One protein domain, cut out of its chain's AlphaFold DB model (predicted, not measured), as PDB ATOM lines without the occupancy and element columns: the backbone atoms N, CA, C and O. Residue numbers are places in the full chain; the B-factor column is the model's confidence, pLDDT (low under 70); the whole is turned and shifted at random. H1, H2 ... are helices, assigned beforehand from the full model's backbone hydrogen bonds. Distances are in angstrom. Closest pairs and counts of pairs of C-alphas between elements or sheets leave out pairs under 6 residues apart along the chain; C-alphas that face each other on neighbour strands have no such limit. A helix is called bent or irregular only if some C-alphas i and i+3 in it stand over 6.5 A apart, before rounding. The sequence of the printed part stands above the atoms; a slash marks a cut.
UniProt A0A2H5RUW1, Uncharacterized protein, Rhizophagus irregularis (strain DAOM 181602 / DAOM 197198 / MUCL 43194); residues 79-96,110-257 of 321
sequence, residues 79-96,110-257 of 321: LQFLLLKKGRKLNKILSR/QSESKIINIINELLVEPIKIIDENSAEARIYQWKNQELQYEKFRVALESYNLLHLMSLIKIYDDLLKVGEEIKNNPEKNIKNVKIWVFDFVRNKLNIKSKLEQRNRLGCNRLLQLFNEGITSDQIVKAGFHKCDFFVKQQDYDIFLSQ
ATOM      1  N   LEU A  79     113.159-112.588 246.665       93.81
ATOM      2  CA  LEU A  79     114.426-112.912 247.326       93.81
ATOM      3  C   LEU A  79     115.274-113.864 246.477       93.81
ATOM      4  O   LEU A  79     116.471-113.644 246.295       93.81
ATOM      5  N   GLN A  80     114.650-114.902 245.932       94.69
ATOM      6  CA  GLN A  80     115.317-115.894 245.096       94.69
ATOM      7  C   GLN A  80     115.851-115.269 243.806       94.69
ATOM      8  O   GLN A  80     116.996-115.505 243.427       94.69
ATOM      9  N   PHE A  81     115.059-114.400 243.173       94.62
ATOM     10  CA  PHE A  81     115.493-113.646 241.998       94.62
ATOM     11  C   PHE A  81     116.675-112.715 242.314       94.62
ATOM     12  O   PHE A  81     117.616-112.601 241.522       94.62
ATOM     13  N   LEU A  82     116.671-112.075 243.488       95.69
ATOM     14  CA  LEU A  82     117.785-111.244 243.941       95.69
ATOM     15  C   LEU A  82     119.068-112.068 244.128       95.69
ATOM     16  O   LEU A  82     120.120-111.666 243.628       95.69
ATOM     17  N   LEU A  83     118.988-113.214 244.809       95.69
ATOM     18  CA  LEU A  83     120.133-114.106 245.027       95.69
ATOM     19  C   LEU A  83     120.659-114.687 243.713       95.69
ATOM     20  O   LEU A  83     121.872-114.711 243.510       95.69
ATOM     21  N   LEU A  84     119.769-115.046 242.782       95.31
ATOM     22  CA  LEU A  84     120.136-115.466 241.430       95.31
ATOM     23  C   LEU A  84     120.926-114.368 240.703       95.31
ATOM     24  O   LEU A  84     121.995-114.624 240.150       95.31
ATOM     25  N   LYS A  85     120.436-113.121 240.731       96.06
ATOM     26  CA  LYS A  85     121.107-111.978 240.090       96.06
ATOM     27  C   LYS A  85     122.489-111.719 240.691       96.06
ATOM     28  O   LYS A  85     123.440-111.478 239.945       96.06
ATOM     29  N   LYS A  86     122.606-111.772 242.021       96.25
ATOM     30  CA  LYS A  86     123.889-111.613 242.720       96.25
ATOM     31  C   LYS A  86     124.842-112.774 242.405       96.25
ATOM     32  O   LYS A  86     125.996-112.520 242.077       96.25
ATOM     33  N   GLY A  87     124.357-114.018 242.389       95.00
ATOM     34  CA  GLY A  87     125.132-115.206 242.010       95.00
ATOM     35  C   GLY A  87     125.672-115.129 240.581       95.00
ATOM     36  O   GLY A  87     126.871-115.278 240.366       95.00
ATOM     37  N   ARG A  88     124.828-114.754 239.609       94.62
ATOM     38  CA  ARG A  88     125.252-114.489 238.219       94.62
ATOM     39  C   ARG A  88     126.323-113.395 238.143       94.62
ATOM     40  O   ARG A  88     127.254-113.496 237.347       94.62
ATOM     41  N   LYS A  89     126.207-112.336 238.955       95.38
ATOM     42  CA  LYS A  89     127.211-111.261 239.011       95.38
ATOM     43  C   LYS A  89     128.531-111.752 239.608       95.38
ATOM     44  O   LYS A  89     129.578-111.398 239.073       95.38
ATOM     45  N   LEU A  90     128.485-112.576 240.654       94.00
ATOM     46  CA  LEU A  90     129.677-113.193 241.233       94.00
ATOM     47  C   LEU A  90     130.370-114.096 240.216       94.00
ATOM     48  O   LEU A  90     131.558-113.922 239.982       94.00
ATOM     49  N   ASN A  91     129.630-114.966 239.530       92.50
ATOM     50  CA  ASN A  91     130.189-115.834 238.495       92.50
ATOM     51  C   ASN A  91     130.924-115.036 237.400       92.50
ATOM     52  O   ASN A  91     132.044-115.365 237.017       92.50
ATOM     53  N   LYS A  92     130.346-113.908 236.963       92.38
ATOM     54  CA  LYS A  92     131.005-112.985 236.022       92.38
ATOM     55  C   LYS A  92     132.295-112.377 236.573       92.38
ATOM     56  O   LYS A  92     133.197-112.111 235.790       92.38
ATOM     57  N   ILE A  93     132.371-112.103 237.876       90.94
ATOM     58  CA  ILE A  93     133.590-111.596 238.524       90.94
ATOM     59  C   ILE A  93     134.648-112.701 238.583       90.94
ATOM     60  O   ILE A  93     135.795-112.438 238.244       90.94
ATOM     61  N   LEU A  94     134.256-113.920 238.957       88.38
ATOM     62  CA  LEU A  94     135.152-115.075 239.072       88.38
ATOM     63  C   LEU A  94     135.693-115.546 237.716       88.38
ATOM     64  O   LEU A  94     136.828-115.993 237.628       88.38
ATOM     65  N   SER A  95     134.896-115.413 236.653       86.06
ATOM     66  CA  SER A  95     135.276-115.814 235.293       86.06
ATOM     67  C   SER A  95     136.170-114.796 234.573       86.06
ATOM     68  O   SER A  95     136.595-115.049 233.445       86.06
ATOM     69  N   ARG A  96     136.428-113.618 235.158       79.88
ATOM     70  CA  ARG A  96     137.337-112.646 234.541       79.88
ATOM     71  C   ARG A  96     138.780-113.112 234.728       79.88
ATOM     72  O   ARG A  96     139.153-113.424 235.857       79.88
ATOM     73  N   GLN A 110     149.074-104.389 252.684       45.47
ATOM     74  CA  GLN A 110     148.865-103.254 251.780       45.47
ATOM     75  C   GLN A 110     147.443-102.682 251.903       45.47
ATOM     76  O   GLN A 110     147.131-101.670 251.284       45.47
ATOM     77  N   SER A 111     146.550-103.326 252.658       57.09
ATOM     78  CA  SER A 111     145.144-102.923 252.796       57.09
ATOM     79  C   SER A 111     144.945-101.723 253.729       57.09
ATOM     80  O   SER A 111     144.075-100.893 253.469       57.09
ATOM     81  N   GLU A 112     145.761-101.584 254.778       59.41
ATOM     82  CA  GLU A 112     145.643-100.478 255.739       59.41
ATOM     83  C   GLU A 112     145.984 -99.130 255.095       59.41
ATOM     84  O   GLU A 112     145.220 -98.171 255.221       59.41
ATOM     85  N   SER A 113     147.065 -99.072 254.309       66.12
ATOM     86  CA  SER A 113     147.439 -97.866 253.560       66.12
ATOM     87  C   SER A 113     146.399 -97.506 252.493       66.12
ATOM     88  O   SER A 113     146.085 -96.330 252.318       66.12
ATOM     89  N   LYS A 114     145.786 -98.502 251.835       76.31
ATOM     90  CA  LYS A 114     144.705 -98.286 250.856       76.31
ATOM     91  C   LYS A 114     143.463 -97.654 251.498       76.31
ATOM     92  O   LYS A 114     142.927 -96.700 250.939       76.31
ATOM     93  N   ILE A 115     143.023 -98.128 252.668       83.50
ATOM     94  CA  ILE A 115     141.855 -97.559 253.371       83.50
ATOM     95  C   ILE A 115     142.148 -96.147 253.884       83.50
ATOM     96  O   ILE A 115     141.308 -95.263 253.726       83.50
ATOM     97  N   ILE A 116     143.332 -95.911 254.455       86.62
ATOM     98  CA  ILE A 116     143.730 -94.576 254.922       86.62
ATOM     99  C   ILE A 116     143.759 -93.585 253.753       86.62
ATOM    100  O   ILE A 116     143.217 -92.492 253.875       86.62
ATOM    101  N   ASN A 117     144.302 -93.980 252.598       88.38
ATOM    102  CA  ASN A 117     144.305 -93.136 251.403       88.38
ATOM    103  C   ASN A 117     142.883 -92.819 250.921       88.38
ATOM    104  O   ASN A 117     142.583 -91.665 250.631       88.38
ATOM    105  N   ILE A 118     141.988 -93.813 250.900       90.56
ATOM    106  CA  ILE A 118     140.569 -93.605 250.574       90.56
ATOM    107  C   ILE A 118     139.933 -92.586 251.531       90.56
ATOM    108  O   ILE A 118     139.242 -91.671 251.089       90.56
ATOM    109  N   ILE A 119     140.169 -92.723 252.839       91.12
ATOM    110  CA  ILE A 119     139.630 -91.806 253.852       91.12
ATOM    111  C   ILE A 119     140.203 -90.399 253.670       91.12
ATOM    112  O   ILE A 119     139.444 -89.434 253.706       91.12
ATOM    113  N   ASN A 120     141.508 -90.272 253.434       93.12
ATOM    114  CA  ASN A 120     142.152 -88.981 253.213       93.12
ATOM    115  C   ASN A 120     141.530 -88.250 252.020       93.12
ATOM    116  O   ASN A 120     141.162 -87.089 252.164       93.12
ATOM    117  N   GLU A 121     141.323 -88.938 250.892       92.88
ATOM    118  CA  GLU A 121     140.666 -88.380 249.700       92.88
ATOM    119  C   GLU A 121     139.216 -87.932 249.968       92.88
ATOM    120  O   GLU A 121     138.762 -86.894 249.477       92.88
ATOM    121  N   LEU A 122     138.477 -88.691 250.782       94.19
ATOM    122  CA  LEU A 122     137.113 -88.340 251.186       94.19
ATOM    123  C   LEU A 122     137.061 -87.123 252.121       94.19
ATOM    124  O   LEU A 122     136.058 -86.409 252.125       94.19
ATOM    125  N   LEU A 123     138.119 -86.890 252.899       95.19
ATOM    126  CA  LEU A 123     138.218 -85.800 253.872       95.19
ATOM    127  C   LEU A 123     138.917 -84.542 253.330       95.19
ATOM    128  O   LEU A 123     139.014 -83.558 254.063       95.19
ATOM    129  N   VAL A 124     139.388 -84.548 252.076       95.38
ATOM    130  CA  VAL A 124     140.006 -83.368 251.447       95.38
ATOM    131  C   VAL A 124     139.053 -82.173 251.516       95.38
ATOM    132  O   VAL A 124     137.864 -82.289 251.202       95.38
ATOM    133  N   GLU A 125     139.592 -81.010 251.895       96.38
ATOM    134  CA  GLU A 125     138.825 -79.767 251.967       96.38
ATOM    135  C   GLU A 125     138.174 -79.453 250.604       96.38
ATOM    136  O   GLU A 125     138.838 -79.531 249.563       96.38
ATOM    137  N   PRO A 126     136.875 -79.106 250.564       96.88
ATOM    138  CA  PRO A 126     136.213 -78.749 249.318       96.88
ATOM    139  C   PRO A 126     136.890 -77.563 248.624       96.88
ATOM    140  O   PRO A 126     137.088 -76.509 249.229       96.88
ATOM    141  N   ILE A 127     137.179 -77.706 247.328       97.38
ATOM    142  CA  ILE A 127     137.691 -76.603 246.506       97.38
ATOM    143  C   ILE A 127     136.653 -75.473 246.485       97.38
ATOM    144  O   ILE A 127     135.479 -75.693 246.167       97.38
ATOM    145  N   LYS A 128     137.083 -74.256 246.833       98.12
ATOM    146  CA  LYS A 128     136.241 -73.054 246.788       98.12
ATOM    147  C   LYS A 128     136.059 -72.612 245.339       98.12
ATOM    148  O   LYS A 128     137.037 -72.483 244.613       98.12
ATOM    149  N   ILE A 129     134.816 -72.355 244.947       98.12
ATOM    150  CA  ILE A 129     134.470 -71.899 243.598       98.12
ATOM    151  C   ILE A 129     134.576 -70.373 243.557       98.12
ATOM    152  O   ILE A 129     133.830 -69.686 244.255       98.12
ATOM    153  N   ILE A 130     135.506 -69.861 242.757       98.12
ATOM    154  CA  ILE A 130     135.774 -68.426 242.563       98.12
ATOM    155  C   ILE A 130     135.752 -68.011 241.083       98.12
ATOM    156  O   ILE A 130     135.605 -66.830 240.783       98.12
ATOM    157  N   ASP A 131     135.862 -68.974 240.170       97.88
ATOM    158  CA  ASP A 131     135.889 -68.819 238.716       97.88
ATOM    159  C   ASP A 131     135.476 -70.139 238.027       97.88
ATOM    160  O   ASP A 131     135.140 -71.130 238.685       97.88
ATOM    161  N   GLU A 132     135.480 -70.158 236.695       98.19
ATOM    162  CA  GLU A 132     135.117 -71.341 235.905       98.19
ATOM    163  C   GLU A 132     136.071 -72.527 236.142       98.19
ATOM    164  O   GLU A 132     135.617 -73.653 236.351       98.19
ATOM    165  N   ASN A 133     137.380 -72.272 236.226       98.19
ATOM    166  CA  ASN A 133     138.394 -73.311 236.440       98.19
ATOM    167  C   ASN A 133     138.243 -73.993 237.812       98.19
ATOM    168  O   ASN A 133     138.349 -75.212 237.938       98.19
ATOM    169  N   SER A 134     137.977 -73.220 238.864       98.12
ATOM    170  CA  SER A 134     137.735 -73.739 240.215       98.12
ATOM    171  C   SER A 134     136.384 -74.446 240.335       98.12
ATOM    172  O   SER A 134     136.276 -75.414 241.093       98.12
ATOM    173  N   ALA A 135     135.372 -74.031 239.562       98.44
ATOM    174  CA  ALA A 135     134.121 -74.775 239.435       98.44
ATOM    175  C   ALA A 135     134.365 -76.161 238.817       98.44
ATOM    176  O   ALA A 135     133.934 -77.170 239.381       98.44
ATOM    177  N   GLU A 136     135.108 -76.222 237.712       98.56
ATOM    178  CA  GLU A 136     135.491 -77.475 237.056       98.56
ATOM    179  C   GLU A 136     136.308 -78.375 237.998       98.56
ATOM    180  O   GLU A 136     135.973 -79.547 238.199       98.56
ATOM    181  N   ALA A 137     137.315 -77.817 238.673       98.25
ATOM    182  CA  ALA A 137     138.122 -78.546 239.645       98.25
ATOM    183  C   ALA A 137     137.273 -79.113 240.796       98.25
ATOM    184  O   ALA A 137     137.464 -80.263 241.202       98.25
ATOM    185  N   ARG A 138     136.289 -78.355 241.300       98.12
ATOM    186  CA  ARG A 138     135.371 -78.834 242.343       98.12
ATOM    187  C   ARG A 138     134.468 -79.967 241.847       98.12
ATOM    188  O   ARG A 138     134.218 -80.902 242.611       98.12
ATOM    189  N   ILE A 139     134.014 -79.929 240.592       98.19
ATOM    190  CA  ILE A 139     133.250 -81.025 239.969       98.19
ATOM    191  C   ILE A 139     134.108 -82.291 239.888       98.19
ATOM    192  O   ILE A 139     133.653 -83.369 240.280       98.19
ATOM    193  N   TYR A 140     135.361 -82.177 239.442       98.06
ATOM    194  CA  TYR A 140     136.276 -83.317 239.401       98.06
ATOM    195  C   TYR A 140     136.603 -83.857 240.792       98.06
ATOM    196  O   TYR A 140     136.609 -85.075 240.978       98.06
ATOM    197  N   GLN A 141     136.795 -82.982 241.782       97.44
ATOM    198  CA  GLN A 141     136.968 -83.391 243.173       97.44
ATOM    199  C   GLN A 141     135.757 -84.192 243.667       97.44
ATOM    200  O   GLN A 141     135.931 -85.265 244.237       97.44
ATOM    201  N   TRP A 142     134.534 -83.713 243.417       97.12
ATOM    202  CA  TRP A 142     133.309 -84.420 243.803       97.12
ATOM    203  C   TRP A 142     133.195 -85.794 243.124       97.12
ATOM    204  O   TRP A 142     132.915 -86.789 243.790       97.12
ATOM    205  N   LYS A 143     133.503 -85.876 241.824       96.88
ATOM    206  CA  LYS A 143     133.523 -87.140 241.074       96.88
ATOM    207  C   LYS A 143     134.579 -88.121 241.602       96.88
ATOM    208  O   LYS A 143     134.319 -89.317 241.694       96.88
ATOM    209  N   ASN A 144     135.771 -87.638 241.960       95.31
ATOM    210  CA  ASN A 144     136.796 -88.480 242.580       95.31
ATOM    211  C   ASN A 144     136.332 -88.979 243.957       95.31
ATOM    212  O   ASN A 144     136.439 -90.168 244.237       95.31
ATOM    213  N   GLN A 145     135.741 -88.111 244.783       95.62
ATOM    214  CA  GLN A 145     135.182 -88.492 246.086       95.62
ATOM    215  C   GLN A 145     134.096 -89.574 245.961       95.62
ATOM    216  O   GLN A 145     134.085 -90.508 246.760       95.62
ATOM    217  N   GLU A 146     133.238 -89.516 244.936       95.12
ATOM    218  CA  GLU A 146     132.266 -90.580 244.638       95.12
ATOM    219  C   GLU A 146     132.960 -91.934 244.391       95.12
ATOM    220  O   GLU A 146     132.592 -92.943 244.994       95.12
ATOM    221  N   LEU A 147     134.028 -91.960 243.587       92.00
ATOM    222  CA  LEU A 147     134.803 -93.181 243.335       92.00
ATOM    223  C   LEU A 147     135.460 -93.731 244.613       92.00
ATOM    224  O   LEU A 147     135.475 -94.945 244.833       92.00
ATOM    225  N   GLN A 148     136.011 -92.859 245.459       93.25
ATOM    226  CA  GLN A 148     136.626 -93.273 246.723       93.25
ATOM    227  C   GLN A 148     135.580 -93.795 247.712       93.25
ATOM    228  O   GLN A 148     135.822 -94.791 248.394       93.25
ATOM    229  N   TYR A 149     134.385 -93.199 247.740       93.38
ATOM    230  CA  TYR A 149     133.270 -93.677 248.553       93.38
ATOM    231  C   TYR A 149     132.854 -95.100 248.161       93.38
ATOM    232  O   TYR A 149     132.655 -95.948 249.030       93.38
ATOM    233  N   GLU A 150     132.784 -95.399 246.862       91.00
ATOM    234  CA  GLU A 150     132.474 -96.746 246.378       91.00
ATOM    235  C   GLU A 150     133.514 -97.777 246.847       91.00
ATOM    236  O   GLU A 150     133.147 -98.856 247.325       91.00
ATOM    237  N   LYS A 151     134.809 -97.430 246.795       90.25
ATOM    238  CA  LYS A 151     135.894 -98.277 247.325       90.25
ATOM    239  C   LYS A 151     135.778 -98.469 248.836       90.25
ATOM    240  O   LYS A 151     135.874 -99.600 249.314       90.25
ATOM    241  N   PHE A 152     135.517 -97.392 249.580       91.44
ATOM    242  CA  PHE A 152     135.304 -97.444 251.026       91.44
ATOM    243  C   PHE A 152     134.140 -98.368 251.389       91.44
ATOM    244  O   PHE A 152     134.270 -99.223 252.265       91.44
ATOM    245  N   ARG A 153     133.011 -98.244 250.681       91.06
ATOM    246  CA  ARG A 153     131.824 -99.074 250.902       91.06
ATOM    247  C   ARG A 153     132.130-100.555 250.692       91.06
ATOM    248  O   ARG A 153     131.704-101.376 251.502       91.06
ATOM    249  N   VAL A 154     132.868-100.898 249.632       90.69
ATOM    250  CA  VAL A 154     133.283-102.286 249.378       90.69
ATOM    251  C   VAL A 154     134.172-102.801 250.505       90.69
ATOM    252  O   VAL A 154     133.896-103.876 251.034       90.69
ATOM    253  N   ALA A 155     135.185-102.036 250.918       89.69
ATOM    254  CA  ALA A 155     136.083-102.430 252.003       89.69
ATOM    255  C   ALA A 155     135.328-102.644 253.329       89.69
ATOM    256  O   ALA A 155     135.528-103.652 254.008       89.69
ATOM    257  N   LEU A 156     134.407-101.738 253.668       90.94
ATOM    258  CA  LEU A 156     133.605-101.811 254.889       90.94
ATOM    259  C   LEU A 156     132.714-103.059 254.927       90.94
ATOM    260  O   LEU A 156     132.697-103.783 255.925       90.94
ATOM    261  N   GLU A 157     131.972-103.332 253.853       93.44
ATOM    262  CA  GLU A 157     131.121-104.525 253.789       93.44
ATOM    263  C   GLU A 157     131.950-105.811 253.728       93.44
ATOM    264  O   GLU A 157     131.562-106.824 254.305       93.44
ATOM    265  N   SER A 158     133.129-105.770 253.109       93.25
ATOM    266  CA  SER A 158     134.031-106.923 253.061       93.25
ATOM    267  C   SER A 158     134.553-107.257 254.456       93.25
ATOM    268  O   SER A 158     134.497-108.413 254.878       93.25
ATOM    269  N   TYR A 159     134.930-106.237 255.234       91.75
ATOM    270  CA  TYR A 159     135.266-106.400 256.646       91.75
ATOM    271  C   TYR A 159     134.086-106.942 257.466       91.75
ATOM    272  O   TYR A 159     134.277-107.804 258.316       91.75
ATOM    273  N   ASN A 160     132.854-106.502 257.199       94.38
ATOM    274  CA  ASN A 160     131.653-107.014 257.872       94.38
ATOM    275  C   ASN A 160     131.469-108.534 257.650       94.38
ATOM    276  O   ASN A 160     131.085-109.248 258.581       94.38
ATOM    277  N   LEU A 161     131.791-109.044 256.453       95.50
ATOM    278  CA  LEU A 161     131.803-110.485 256.165       95.50
ATOM    279  C   LEU A 161     132.953-111.206 256.879       95.50
ATOM    280  O   LEU A 161     132.722-112.237 257.510       95.50
ATOM    281  N   LEU A 162     134.171-110.657 256.830       93.38
ATOM    282  CA  LEU A 162     135.346-111.221 257.507       93.38
ATOM    283  C   LEU A 162     135.160-111.279 259.030       93.38
ATOM    284  O   LEU A 162     135.479-112.283 259.661       93.38
ATOM    285  N   HIS A 163     134.587-110.233 259.620       93.25
ATOM    286  CA  HIS A 163     134.271-110.176 261.041       93.25
ATOM    287  C   HIS A 163     133.246-111.248 261.424       93.25
ATOM    288  O   HIS A 163     133.447-111.948 262.413       93.25
ATOM    289  N   LEU A 164     132.176-111.426 260.636       95.12
ATOM    290  CA  LEU A 164     131.225-112.518 260.862       95.12
ATOM    291  C   LEU A 164     131.941-113.870 260.803       95.12
ATOM    292  O   LEU A 164     131.891-114.622 261.768       95.12
ATOM    293  N   MET A 165     132.659-114.130 259.713       93.81
ATOM    294  CA  MET A 165     133.437-115.347 259.503       93.81
ATOM    295  C   MET A 165     134.402-115.646 260.657       93.81
ATOM    296  O   MET A 165     134.534-116.797 261.063       93.81
ATOM    297  N   SER A 166     135.046-114.624 261.232       92.75
ATOM    298  CA  SER A 166     136.027-114.790 262.312       92.75
ATOM    299  C   SER A 166     135.479-115.504 263.556       92.75
ATOM    300  O   SER A 166     136.252-116.141 264.274       92.75
ATOM    301  N   LEU A 167     134.153-115.485 263.773       94.38
ATOM    302  CA  LEU A 167     133.514-116.238 264.854       94.38
ATOM    303  C   LEU A 167     133.799-117.740 264.764       94.38
ATOM    304  O   LEU A 167     133.847-118.386 265.807       94.38
ATOM    305  N   ILE A 168     134.020-118.302 263.569       92.25
ATOM    306  CA  ILE A 168     134.255-119.744 263.410       92.25
ATOM    307  C   ILE A 168     135.472-120.220 264.205       92.25
ATOM    308  O   ILE A 168     135.397-121.246 264.872       92.25
ATOM    309  N   LYS A 169     136.548-119.421 264.237       91.38
ATOM    310  CA  LYS A 169     137.756-119.738 265.010       91.38
ATOM    311  C   LYS A 169     137.455-119.787 266.505       91.38
ATOM    312  O   LYS A 169     137.908-120.691 267.194       91.38
ATOM    313  N   ILE A 170     136.623-118.862 266.987       95.31
ATOM    314  CA  ILE A 170     136.175-118.844 268.384       95.31
ATOM    315  C   ILE A 170     135.358-120.103 268.691       95.31
ATOM    316  O   ILE A 170     135.579-120.724 269.726       95.31
ATOM    317  N   TYR A 171     134.440-120.510 267.808       95.56
ATOM    318  CA  TYR A 171     133.696-121.761 267.986       95.56
ATOM    319  C   TYR A 171     134.622-122.980 268.006       95.56
ATOM    320  O   TYR A 171     134.490-123.808 268.902       95.56
ATOM    321  N   ASP A 172     135.567-123.081 267.071       94.00
ATOM    322  CA  ASP A 172     136.508-124.201 266.984       94.00
ATOM    323  C   ASP A 172     137.396-124.309 268.227       94.00
ATOM    324  O   ASP A 172     137.589-125.403 268.762       94.00
ATOM    325  N   ASP A 173     137.910-123.187 268.724       96.00
ATOM    326  CA  ASP A 173     138.734-123.174 269.932       96.00
ATOM    327  C   ASP A 173     137.901-123.480 271.183       96.00
ATOM    328  O   ASP A 173     138.337-124.248 272.043       96.00
ATOM    329  N   LEU A 174     136.661-122.983 271.261       95.81
ATOM    330  CA  LEU A 174     135.732-123.351 272.331       95.81
ATOM    331  C   LEU A 174     135.344-124.832 272.288       95.81
ATOM    332  O   LEU A 174     135.128-125.419 273.344       95.81
ATOM    333  N   LEU A 175     135.262-125.446 271.105       94.44
ATOM    334  CA  LEU A 175     135.025-126.885 270.976       94.44
ATOM    335  C   LEU A 175     136.209-127.684 271.534       94.44
ATOM    336  O   LEU A 175     135.980-128.602 272.316       94.44
ATOM    337  N   LYS A 176     137.456-127.307 271.212       94.19
ATOM    338  CA  LYS A 176     138.660-127.954 271.776       94.19
ATOM    339  C   LYS A 176     138.683-127.849 273.301       94.19
ATOM    340  O   LYS A 176     138.751-128.864 273.988       94.19
ATOM    341  N   VAL A 177     138.523-126.630 273.821       93.69
ATOM    342  CA  VAL A 177     138.459-126.365 275.267       93.69
ATOM    343  C   VAL A 177     137.296-127.122 275.912       93.69
ATOM    344  O   VAL A 177     137.415-127.649 277.014       93.69
ATOM    345  N   GLY A 178     136.152-127.200 275.238       92.44
ATOM    346  CA  GLY A 178     134.990-127.922 275.731       92.44
ATOM    347  C   GLY A 178     135.221-129.432 275.854       92.44
ATOM    348  O   GLY A 178     134.788-130.015 276.848       92.44
ATOM    349  N   GLU A 179     135.933-130.055 274.909       91.25
ATOM    350  CA  GLU A 179     136.327-131.471 275.006       91.25
ATOM    351  C   GLU A 179     137.348-131.703 276.131       91.25
ATOM    352  O   GLU A 179     137.208-132.656 276.895       91.25
ATOM    353  N   GLU A 180     138.318-130.801 276.317       90.00
ATOM    354  CA  GLU A 180     139.256-130.865 277.450       90.00
ATOM    355  C   GLU A 180     138.526-130.780 278.797       90.00
ATOM    356  O   GLU A 180     138.791-131.558 279.716       90.00
ATOM    357  N   ILE A 181     137.563-129.863 278.914       88.81
ATOM    358  CA  ILE A 181     136.793-129.663 280.143       88.81
ATOM    359  C   ILE A 181     135.846-130.835 280.416       88.81
ATOM    360  O   ILE A 181     135.632-131.177 281.579       88.81
ATOM    361  N   LYS A 182     135.269-131.449 279.380       87.56
ATOM    362  CA  LYS A 182     134.379-132.610 279.517       87.56
ATOM    363  C   LYS A 182     135.079-133.819 280.142       87.56
ATOM    364  O   LYS A 182     134.427-134.604 280.820       87.56
ATOM    365  N   ASN A 183     136.393-133.944 279.958       79.00
ATOM    366  CA  ASN A 183     137.188-135.013 280.561       79.00
ATOM    367  C   ASN A 183     137.438-134.810 282.069       79.00
ATOM    368  O   ASN A 183     137.962-135.708 282.724       79.00
ATOM    369  N   ASN A 184     137.065-133.656 282.638       80.12
ATOM    370  CA  ASN A 184     137.174-133.398 284.069       80.12
ATOM    371  C   ASN A 184     135.914-133.902 284.813       80.12
ATOM    372  O   ASN A 184     134.818-133.397 284.546       80.12
ATOM    373  N   PRO A 185     136.045-134.827 285.785       67.94
ATOM    374  CA  PRO A 185     134.911-135.403 286.515       67.94
ATOM    375  C   PRO A 185     134.084-134.382 287.315       67.94
ATOM    376  O   PRO A 185     132.923-134.649 287.619       67.94
ATOM    377  N   GLU A 186     134.629-133.204 287.629       74.81
ATOM    378  CA  GLU A 186     133.910-132.149 288.357       74.81
ATOM    379  C   GLU A 186     132.950-131.339 287.471       74.81
ATOM    380  O   GLU A 186     132.068-130.641 287.977       74.81
ATOM    381  N   LYS A 187     133.096-131.402 286.140       71.81
ATOM    382  CA  LYS A 187     132.297-130.590 285.214       71.81
ATOM    383  C   LYS A 187     131.271-131.458 284.486       71.81
ATOM    384  O   LYS A 187     131.603-132.318 283.684       71.81
ATOM    385  N   ASN A 188     129.987-131.177 284.706       75.31
ATOM    386  CA  ASN A 188     128.868-131.935 284.131       75.31
ATOM    387  C   ASN A 188     128.543-131.520 282.674       75.31
ATOM    388  O   ASN A 188     127.415-131.131 282.360       75.31
ATOM    389  N   ILE A 189     129.536-131.544 281.776       83.19
ATOM    390  CA  ILE A 189     129.336-131.248 280.348       83.19
ATOM    391  C   ILE A 189     128.965-132.536 279.608       83.19
ATOM    392  O   ILE A 189     129.820-133.339 279.254       83.19
ATOM    393  N   LYS A 190     127.672-132.718 279.316       83.06
ATOM    394  CA  LYS A 190     127.192-133.879 278.541       83.06
ATOM    395  C   LYS A 190     127.433-133.730 277.038       83.06
ATOM    396  O   LYS A 190     127.786-134.693 276.364       83.06
ATOM    397  N   ASN A 191     127.226-132.526 276.507       91.56
ATOM    398  CA  ASN A 191     127.355-132.229 275.084       91.56
ATOM    399  C   ASN A 191     128.141-130.930 274.898       91.56
ATOM    400  O   ASN A 191     127.646-129.845 275.210       91.56
ATOM    401  N   VAL A 192     129.359-131.059 274.372       92.62
ATOM    402  CA  VAL A 192     130.279-129.938 274.163       92.62
ATOM    403  C   VAL A 192     129.703-128.921 273.185       92.62
ATOM    404  O   VAL A 192     129.742-127.732 273.474       92.62
ATOM    405  N   LYS A 193     129.076-129.355 272.083       92.88
ATOM    406  CA  LYS A 193     128.471-128.434 271.103       92.88
ATOM    407  C   LYS A 193     127.392-127.561 271.743       92.88
ATOM    408  O   LYS A 193     127.415-126.346 271.578       92.88
ATOM    409  N   ILE A 194     126.482-128.168 272.510       92.94
ATOM    410  CA  ILE A 194     125.421-127.427 273.216       92.94
ATOM    411  C   ILE A 194     126.038-126.461 274.228       92.94
ATOM    412  O   ILE A 194     125.658-125.293 274.259       92.94
ATOM    413  N   TRP A 195     127.034-126.915 274.995       95.00
ATOM    414  CA  TRP A 195     127.743-126.055 275.938       95.00
ATOM    415  C   TRP A 195     128.409-124.858 275.250       95.00
ATOM    416  O   TRP A 195     128.269-123.739 275.734       95.00
ATOM    417  N   VAL A 196     129.066-125.054 274.101       95.50
ATOM    418  CA  VAL A 196     129.672-123.962 273.323       95.50
ATOM    419  C   VAL A 196     128.604-122.974 272.853       95.50
ATOM    420  O   VAL A 196     128.774-121.766 273.022       95.50
ATOM    421  N   PHE A 197     127.484-123.460 272.307       94.38
ATOM    422  CA  PHE A 197     126.392-122.587 271.866       94.38
ATOM    423  C   PHE A 197     125.829-121.779 273.042       94.38
ATOM    424  O   PHE A 197     125.654-120.566 272.934       94.38
ATOM    425  N   ASP A 198     125.613-122.410 274.193       95.00
ATOM    426  CA  ASP A 198     125.166-121.743 275.417       95.00
ATOM    427  C   ASP A 198     126.179-120.713 275.908       95.00
ATOM    428  O   ASP A 198     125.810-119.587 276.250       95.00
ATOM    429  N   PHE A 199     127.462-121.064 275.892       95.44
ATOM    430  CA  PHE A 199     128.545-120.197 276.323       95.44
ATOM    431  C   PHE A 199     128.615-118.926 275.473       95.44
ATOM    432  O   PHE A 199     128.585-117.821 276.021       95.44
ATOM    433  N   VAL A 200     128.625-119.060 274.142       96.06
ATOM    434  CA  VAL A 200     128.641-117.919 273.215       96.06
ATOM    435  C   VAL A 200     127.393-117.052 273.399       96.06
ATOM    436  O   VAL A 200     127.509-115.830 273.512       96.06
ATOM    437  N   ARG A 201     126.200-117.661 273.508       97.00
ATOM    438  CA  ARG A 201     124.940-116.929 273.749       97.00
ATOM    439  C   ARG A 201     124.993-116.102 275.023       97.00
ATOM    440  O   ARG A 201     124.641-114.924 274.995       97.00
ATOM    441  N   ASN A 202     125.458-116.705 276.113       96.75
ATOM    442  CA  ASN A 202     125.524-116.063 277.420       96.75
ATOM    443  C   ASN A 202     126.559-114.933 277.446       96.75
ATOM    444  O   ASN A 202     126.282-113.867 277.990       96.75
ATOM    445  N   LYS A 203     127.734-115.130 276.834       97.00
ATOM    446  CA  LYS A 203     128.796-114.111 276.810       97.00
ATOM    447  C   LYS A 203     128.476-112.929 275.907       97.00
ATOM    448  O   LYS A 203     128.789-111.802 276.269       97.00
ATOM    449  N   LEU A 204     127.823-113.169 274.773       95.50
ATOM    450  CA  LEU A 204     127.394-112.102 273.867       95.50
ATOM    451  C   LEU A 204     126.033-111.502 274.247       95.50
ATOM    452  O   LEU A 204     125.622-110.510 273.650       95.50
ATOM    453  N   ASN A 205     125.330-112.091 275.218       96.75
ATOM    454  CA  ASN A 205     123.964-111.730 275.594       96.75
ATOM    455  C   ASN A 205     123.003-111.723 274.386       96.75
ATOM    456  O   ASN A 205     122.242-110.779 274.159       96.75
ATOM    457  N   ILE A 206     123.058-112.784 273.575       96.38
ATOM    458  CA  ILE A 206     122.239-112.934 272.365       96.38
ATOM    459  C   ILE A 206     121.252-114.092 272.478       96.38
ATOM    460  O   ILE A 206     121.482-115.105 273.134       96.38
ATOM    461  N   LYS A 207     120.129-113.960 271.768       97.06
ATOM    462  CA  LYS A 207     119.113-115.015 271.682       97.06
ATOM    463  C   LYS A 207     119.595-116.171 270.805       97.06
ATOM    464  O   LYS A 207     120.290-115.948 269.815       97.06
ATOM    465  N   SER A 208     119.071-117.370 271.076       95.81
ATOM    466  CA  SER A 208     119.309-118.593 270.284       95.81
ATOM    467  C   SER A 208     119.222-118.378 268.775       95.81
ATOM    468  O   SER A 208     120.111-118.751 268.024       95.81
ATOM    469  N   LYS A 209     118.170-117.688 268.323       95.62
ATOM    470  CA  LYS A 209     117.934-117.449 266.897       95.62
ATOM    471  C   LYS A 209     119.022-116.597 266.235       95.62
ATOM    472  O   LYS A 209     119.269-116.757 265.045       95.62
ATOM    473  N   LEU A 210     119.614-115.653 266.967       95.06
ATOM    474  CA  LEU A 210     120.685-114.814 266.430       95.06
ATOM    475  C   LEU A 210     122.006-115.584 266.397       95.06
ATOM    476  O   LEU A 210     122.707-115.511 265.396       95.06
ATOM    477  N   GLU A 211     122.297-116.366 267.437       96.12
ATOM    478  CA  GLU A 211     123.450-117.272 267.454       96.12
ATOM    479  C   GLU A 211     123.401-118.248 266.274       96.12
ATOM    480  O   GLU A 211     124.339-118.293 265.484       96.12
ATOM    481  N   GLN A 212     122.267-118.925 266.077       95.25
ATOM    482  CA  GLN A 212     122.099-119.884 264.988       95.25
ATOM    483  C   GLN A 212     122.287-119.228 263.614       95.25
ATOM    484  O   GLN A 212     122.908-119.813 262.731       95.25
ATOM    485  N   ARG A 213     121.779-118.000 263.425       95.19
ATOM    486  CA  ARG A 213     121.990-117.230 262.187       95.19
ATOM    487  C   ARG A 213     123.454-116.879 261.978       95.19
ATOM    488  O   ARG A 213     123.937-117.023 260.860       95.19
ATOM    489  N   ASN A 214     124.139-116.430 263.028       95.50
ATOM    490  CA  ASN A 214     125.558-116.115 262.946       95.50
ATOM    491  C   ASN A 214     126.338-117.367 262.551       95.50
ATOM    492  O   ASN A 214     127.033-117.325 261.546       95.50
ATOM    493  N   ARG A 215     126.139-118.490 263.251       94.75
ATOM    494  CA  ARG A 215     126.781-119.775 262.942       94.75
ATOM    495  C   ARG A 215     126.508-120.237 261.509       94.75
ATOM    496  O   ARG A 215     127.444-120.585 260.798       94.75
ATOM    497  N   LEU A 216     125.256-120.155 261.052       95.38
ATOM    498  CA  LEU A 216     124.885-120.472 259.669       95.38
ATOM    499  C   LEU A 216     125.635-119.595 258.656       95.38
ATOM    500  O   LEU A 216     126.197-120.109 257.693       95.38
ATOM    501  N   GLY A 217     125.657-118.278 258.870       96.06
ATOM    502  CA  GLY A 217     126.366-117.357 257.982       96.06
ATOM    503  C   GLY A 217     127.881-117.564 257.999       96.06
ATOM    504  O   GLY A 217     128.501-117.519 256.942       96.06
ATOM    505  N   CYS A 218     128.461-117.855 259.169       94.69
ATOM    506  CA  CYS A 218     129.878-118.190 259.310       94.69
ATOM    507  C   CYS A 218     130.231-119.423 258.483       94.69
ATOM    508  O   CYS A 218     131.155-119.358 257.690       94.69
ATOM    509  N   ASN A 219     129.467-120.512 258.613       93.44
ATOM    510  CA  ASN A 219     129.735-121.756 257.889       93.44
ATOM    511  C   ASN A 219     129.583-121.610 256.373       93.44
ATOM    512  O   ASN A 219     130.281-122.280 255.622       93.44
ATOM    513  N   ARG A 220     128.691-120.733 255.908       95.19
ATOM    514  CA  ARG A 220     128.519-120.456 254.477       95.19
ATOM    515  C   ARG A 220     129.658-119.616 253.909       95.19
ATOM    516  O   ARG A 220     130.185-119.945 252.853       95.19
ATOM    517  N   LEU A 221     130.067-118.565 254.623       95.31
ATOM    518  CA  LEU A 221     131.240-117.761 254.259       95.31
ATOM    519  C   LEU A 221     132.516-118.611 254.300       95.31
ATOM    520  O   LEU A 221     133.248-118.625 253.318       95.31
ATOM    521  N   LEU A 222     132.692-119.369 255.391       92.75
ATOM    522  CA  LEU A 222     133.210-120.738 255.433       92.75
ATOM    523  C   LEU A 222     133.736-121.314 254.123       92.75
ATOM    524  O   LEU A 222     134.878-121.160 253.693       92.75
ATOM    525  N   GLN A 223     132.786-122.009 253.520       91.62
ATOM    526  CA  GLN A 223     132.934-122.772 252.312       91.62
ATOM    527  C   GLN A 223     133.387-121.875 251.156       91.62
ATOM    528  O   GLN A 223     134.324-122.232 250.462       91.62
ATOM    529  N   LEU A 224     132.803-120.682 250.983       92.50
ATOM    530  CA  LEU A 224     133.178-119.791 249.878       92.50
ATOM    531  C   LEU A 224     134.648-119.357 249.942       92.50
ATOM    532  O   LEU A 224     135.322-119.328 248.915       92.50
ATOM    533  N   PHE A 225     135.157-119.036 251.133       91.12
ATOM    534  CA  PHE A 225     136.552-118.619 251.293       91.12
ATOM    535  C   PHE A 225     137.523-119.787 251.106       91.12
ATOM    536  O   PHE A 225     138.600-119.588 250.549       91.12
ATOM    537  N   ASN A 226     137.140-121.002 251.514       89.81
ATOM    538  CA  ASN A 226     137.933-122.210 251.256       89.81
ATOM    539  C   ASN A 226     138.056-122.514 249.756       89.81
ATOM    540  O   ASN A 226     139.084-123.019 249.319       89.81
ATOM    541  N   GLU A 227     137.046-122.140 248.971       87.12
ATOM    542  CA  GLU A 227     137.058-122.199 247.506       87.12
ATOM    543  C   GLU A 227     137.826-121.026 246.858       87.12
ATOM    544  O   GLU A 227     137.828-120.855 245.641       87.12
ATOM    545  N   GLY A 228     138.482-120.174 247.653       88.50
ATOM    546  CA  GLY A 228     139.279-119.049 247.162       88.50
ATOM    547  C   GLY A 228     138.467-117.824 246.732       88.50
ATOM    548  O   GLY A 228     139.040-116.868 246.207       88.50
ATOM    549  N   ILE A 229     137.151-117.804 246.973       91.00
ATOM    550  CA  ILE A 229     136.321-116.620 246.723       91.00
ATOM    551  C   ILE A 229     136.592-115.594 247.824       91.00
ATOM    552  O   ILE A 229     136.410-115.873 249.007       91.00
ATOM    553  N   THR A 230     136.976-114.374 247.456       92.25
ATOM    554  CA  THR A 230     137.288-113.326 248.435       92.25
ATOM    555  C   THR A 230     136.048-112.549 248.883       92.25
ATOM    556  O   THR A 230     135.047-112.440 248.165       92.25
ATOM    557  N   SER A 231     136.119-111.942 250.075       93.69
ATOM    558  CA  SER A 231     135.077-111.041 250.593       93.69
ATOM    559  C   SER A 231     134.742-109.917 249.610       93.69
ATOM    560  O   SER A 231     133.572-109.611 249.390       93.69
ATOM    561  N   ASP A 232     135.758-109.358 248.961       91.75
ATOM    562  CA  ASP A 232     135.615-108.236 248.039       91.75
ATOM    563  C   ASP A 232     134.878-108.648 246.766       91.75
ATOM    564  O   ASP A 232     134.042-107.896 246.269       91.75
ATOM    565  N   GLN A 233     135.136-109.853 246.246       92.88
ATOM    566  CA  GLN A 233     134.402-110.398 245.101       92.88
ATOM    567  C   GLN A 233     132.918-110.583 245.441       92.88
ATOM    568  O   GLN A 233     132.047-110.183 244.663       92.88
ATOM    569  N   ILE A 234     132.627-111.115 246.631       95.25
ATOM    570  CA  ILE A 234     131.265-111.298 247.149       95.25
ATOM    571  C   ILE A 234     130.546-109.944 247.281       95.25
ATOM    572  O   ILE A 234     129.422-109.779 246.799       95.25
ATOM    573  N   VAL A 235     131.200-108.932 247.851       95.62
ATOM    574  CA  VAL A 235     130.614-107.593 248.013       95.62
ATOM    575  C   VAL A 235     130.475-106.859 246.679       95.62
ATOM    576  O   VAL A 235     129.430-106.259 246.419       95.62
ATOM    577  N   LYS A 236     131.458-106.954 245.772       93.81
ATOM    578  CA  LYS A 236     131.361-106.420 244.399       93.81
ATOM    579  C   LYS A 236     130.190-107.071 243.639       93.81
ATOM    580  O   LYS A 236     129.537-106.403 242.826       93.81
ATOM    581  N   ALA A 237     129.847-108.327 243.937       94.81
ATOM    582  CA  ALA A 237     128.648-108.999 243.427       94.81
ATOM    583  C   ALA A 237     127.327-108.514 244.070       94.81
ATOM    584  O   ALA A 237     126.247-108.792 243.544       94.81
ATOM    585  N   GLY A 238     127.399-107.711 245.132       95.44
ATOM    586  CA  GLY A 238     126.261-107.090 245.813       95.44
ATOM    587  C   GLY A 238     125.733-107.884 247.006       95.44
ATOM    588  O   GLY A 238     124.599-107.651 247.425       95.44
ATOM    589  N   PHE A 239     126.497-108.846 247.525       96.00
ATOM    590  CA  PHE A 239     126.119-109.588 248.724       96.00
ATOM    591  C   PHE A 239     126.432-108.807 250.005       96.00
ATOM    592  O   PHE A 239     127.434-108.103 250.107       96.00
ATOM    593  N   HIS A 240     125.576-109.000 251.000       95.06
ATOM    594  CA  HIS A 240     125.680-108.498 252.361       95.06
ATOM    595  C   HIS A 240     125.538-109.662 253.343       95.06
ATOM    596  O   HIS A 240     125.002-110.718 253.007       95.06
ATOM    597  N   LYS A 241     125.922-109.454 254.608       94.25
ATOM    598  CA  LYS A 241     125.825-110.487 255.659       94.25
ATOM    599  C   LYS A 241     124.456-111.179 255.743       94.25
ATOM    600  O   LYS A 241     124.380-112.374 256.001       94.25
ATOM    601  N   CYS A 242     123.368-110.437 255.524       94.56
ATOM    602  CA  CYS A 242     122.009-110.961 255.638       94.56
ATOM    603  C   CYS A 242     121.643-111.949 254.527       94.56
ATOM    604  O   CYS A 242     120.806-112.820 254.769       94.56
ATOM    605  N   ASP A 243     122.294-111.868 253.364       95.81
ATOM    606  CA  ASP A 243     122.087-112.814 252.266       95.81
ATOM    607  C   ASP A 243     122.565-114.229 252.644       95.81
ATOM    608  O   ASP A 243     122.067-115.212 252.109       95.81
ATOM    609  N   PHE A 244     123.460-114.357 253.629       96.25
ATOM    610  CA  PHE A 244     123.941-115.647 254.135       96.25
ATOM    611  C   PHE A 244     123.056-116.240 255.239       96.25
ATOM    612  O   PHE A 244     123.257-117.385 255.640       96.25
ATOM    613  N   PHE A 245     122.044-115.508 255.714       95.81
ATOM    614  CA  PHE A 245     121.110-115.967 256.755       95.81
ATOM    615  C   PHE A 245     119.799-116.533 256.192       95.81
ATOM    616  O   PHE A 245     118.872-116.828 256.954       95.81
ATOM    617  N   VAL A 246     119.695-116.636 254.866       94.75
ATOM    618  CA  VAL A 246     118.506-117.122 254.157       94.75
ATOM    619  C   VAL A 246     118.311-118.629 254.344       94.75
ATOM    620  O   VAL A 246     119.205-119.339 254.814       94.75
ATOM    621  N   LYS A 247     117.131-119.145 253.990       94.56
ATOM    622  CA  LYS A 247     116.865-120.590 254.048       94.56
ATOM    623  C   LYS A 247     117.741-121.334 253.041       94.56
ATOM    624  O   LYS A 247     118.184-120.743 252.062       94.56
ATOM    625  N   GLN A 248     117.965-122.628 253.267       93.25
ATOM    626  CA  GLN A 248     118.809-123.438 252.382       93.25
ATOM    627  C   GLN A 248     118.325-123.398 250.928       93.25
ATOM    628  O   GLN A 248     119.099-123.005 250.072       93.25
ATOM    629  N   GLN A 249     117.028-123.609 250.687       93.25
ATOM    630  CA  GLN A 249     116.416-123.526 249.352       93.25
ATOM    631  C   GLN A 249     116.734-122.227 248.581       93.25
ATOM    632  O   GLN A 249     116.868-122.243 247.363       93.25
ATOM    633  N   ASP A 250     116.849-121.092 249.281       94.19
ATOM    634  CA  ASP A 250     117.125-119.797 248.654       94.19
ATOM    635  C   ASP A 250     118.638-119.624 248.450       94.19
ATOM    636  O   ASP A 250     119.080-119.059 247.452       94.19
ATOM    637  N   TYR A 251     119.440-120.149 249.382       94.62
ATOM    638  CA  TYR A 251     120.897-120.186 249.277       94.62
ATOM    639  C   TYR A 251     121.364-121.087 248.126       94.62
ATOM    640  O   TYR A 251     122.268-120.706 247.390       94.62
ATOM    641  N   ASP A 252     120.701-122.223 247.902       92.75
ATOM    642  CA  ASP A 252     121.013-123.168 246.822       92.75
ATOM    643  C   ASP A 252     120.864-122.526 245.435       92.75
ATOM    644  O   ASP A 252     121.626-122.823 244.517       92.75
ATOM    645  N   ILE A 253     119.941-121.571 245.282       92.69
ATOM    646  CA  ILE A 253     119.791-120.795 244.043       92.69
ATOM    647  C   ILE A 253     121.036-119.954 243.784       92.69
ATOM    648  O   ILE A 253     121.503-119.889 242.649       92.69
ATOM    649  N   PHE A 254     121.607-119.342 244.819       92.19
ATOM    650  CA  PHE A 254     122.894-118.665 244.699       92.19
ATOM    651  C   PHE A 254     124.013-119.659 244.360       92.19
ATOM    652  O   PHE A 254     124.761-119.413 243.413       92.19
ATOM    653  N   LEU A 255     124.095-120.784 245.077       91.12
ATOM    654  CA  LEU A 255     125.133-121.796 244.864       91.12
ATOM    655  C   LEU A 255     125.118-122.372 243.450       91.12
ATOM    656  O   LEU A 255     126.178-122.569 242.870       91.12
ATOM    657  N   SER A 256     123.936-122.549 242.857       91.19
ATOM    658  CA  SER A 256     123.786-123.028 241.476       91.19
ATOM    659  C   SER A 256     124.463-122.135 240.429       91.19
ATOM    660  O   SER A 256     124.646-122.551 239.289       91.19
ATOM    661  N   GLN A 257     124.797-120.891 240.789       92.00
ATOM    662  CA  GLN A 257     125.482-119.951 239.907       92.00
ATOM    663  C   GLN A 257     127.002-119.951 240.103       92.00
ATOM    664  O   GLN A 257     127.701-119.335 239.301       92.00
TER     665      GLN A 257
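This is residues 79 to 96 and 110 to 257 of the 321 residues of an uncharacterized protein of Rhizophagus irregularis (strain DAOM 181602 / DAOM 197198 / MUCL 43194) (UniProt A0A2H5RUW1). One very long helix, H3, makes the long axis, and the short helices H5, H6 and H7 pack on its middle stretch, residues 154 to 168, with H5 crossing it. H1 and H8 lie side by side as a pair beyond them, apart from H3, while H2 and H4 fold back along H3 as two helical hairpins, and residues 183 to 188 stick out beyond H3. The printed part has 166 residues with eight named helices, H1 to H8 in order along the chain, and no named strand; the class is all helix, and the helix packing is mostly crossed, with one of seven tilted pairs at a shallow tilt. The whole is loose, with a radius of gyration of the C-alphas of 22.1 A, and spans 81 by 36 by 28 A.

Find C-alpha 132 at (135.117, -71.341, 235.905); from there H3, residues 132 to 182, runs 75.2 A to C-alpha 182 at (134.379, -132.610, 279.517). Before it comes H2, residues 111 to 123, 18.5 A long, and after it H4, residues 192 to 204, 18.1 A. Then read H5, residues 208 to 226, 26.9 A, and the shorter H6, residues 231 to 236, H7, residues 241 to 245, and H8, residues 248 to 255, ending at C-alpha 255 at (125.133, -121.796, 244.864). H1, residues 79 to 94, opens the printed part and is 22.4 A long.

Start at H3, the hub, which touches five helices. With its residues 145 to 155 alone it touches H2 in a hairpin, at a steep tilt of 38 degrees, opposite ways; the closest C-alphas, of Leu 122 and Gln 145, are 5.5 A apart. Farther along, residues 171 to 182 alone touch H4 in another hairpin, at a steep tilt of 44 degrees, with the C-alphas of Gly 178 and Val 192 closest at 5.4 A. Between these places H5 is about perpendicular to H3, at 73 degrees, and touches it closest at the C-alphas of Met 165 and Cys 218, 4.6 A. H6 touches H3 at the C-alphas of Ser 158 and Ser 231, 4.9 A. H7 touches H5 at the C-alphas of Gly 217 and Phe 244, 4.9 A. Look next at H1, which touches H6 with residues 90 to 94 alone, closest at the C-alphas of Leu 90 and Ile 234, 6.4 A. H1 and H8 touch at a shallow tilt of 28 degrees, the same way, with the C-alphas of Gly 87 and Phe 254 closest at 4.9 A. In H1, H2, H4, H5 and H6 every O i to N i+4 pair is within hydrogen-bond range; in H3 43 of 47 are, in H8 2 of 4, and in H7 0 of 1, beside 2 of 2 O i to N i+3 pairs.

The C-alphas farthest apart are those of Asp 131 and Pro 185, 82.0 A. Residues 97 to 109 are not printed, and C-alphas 96 and 110 are 22.8 A apart across the cut. Of the links printed whole, no link is long. Mean pLDDT of the printed part is 92.1; residues 110 to 113 and residue 185 are under 70.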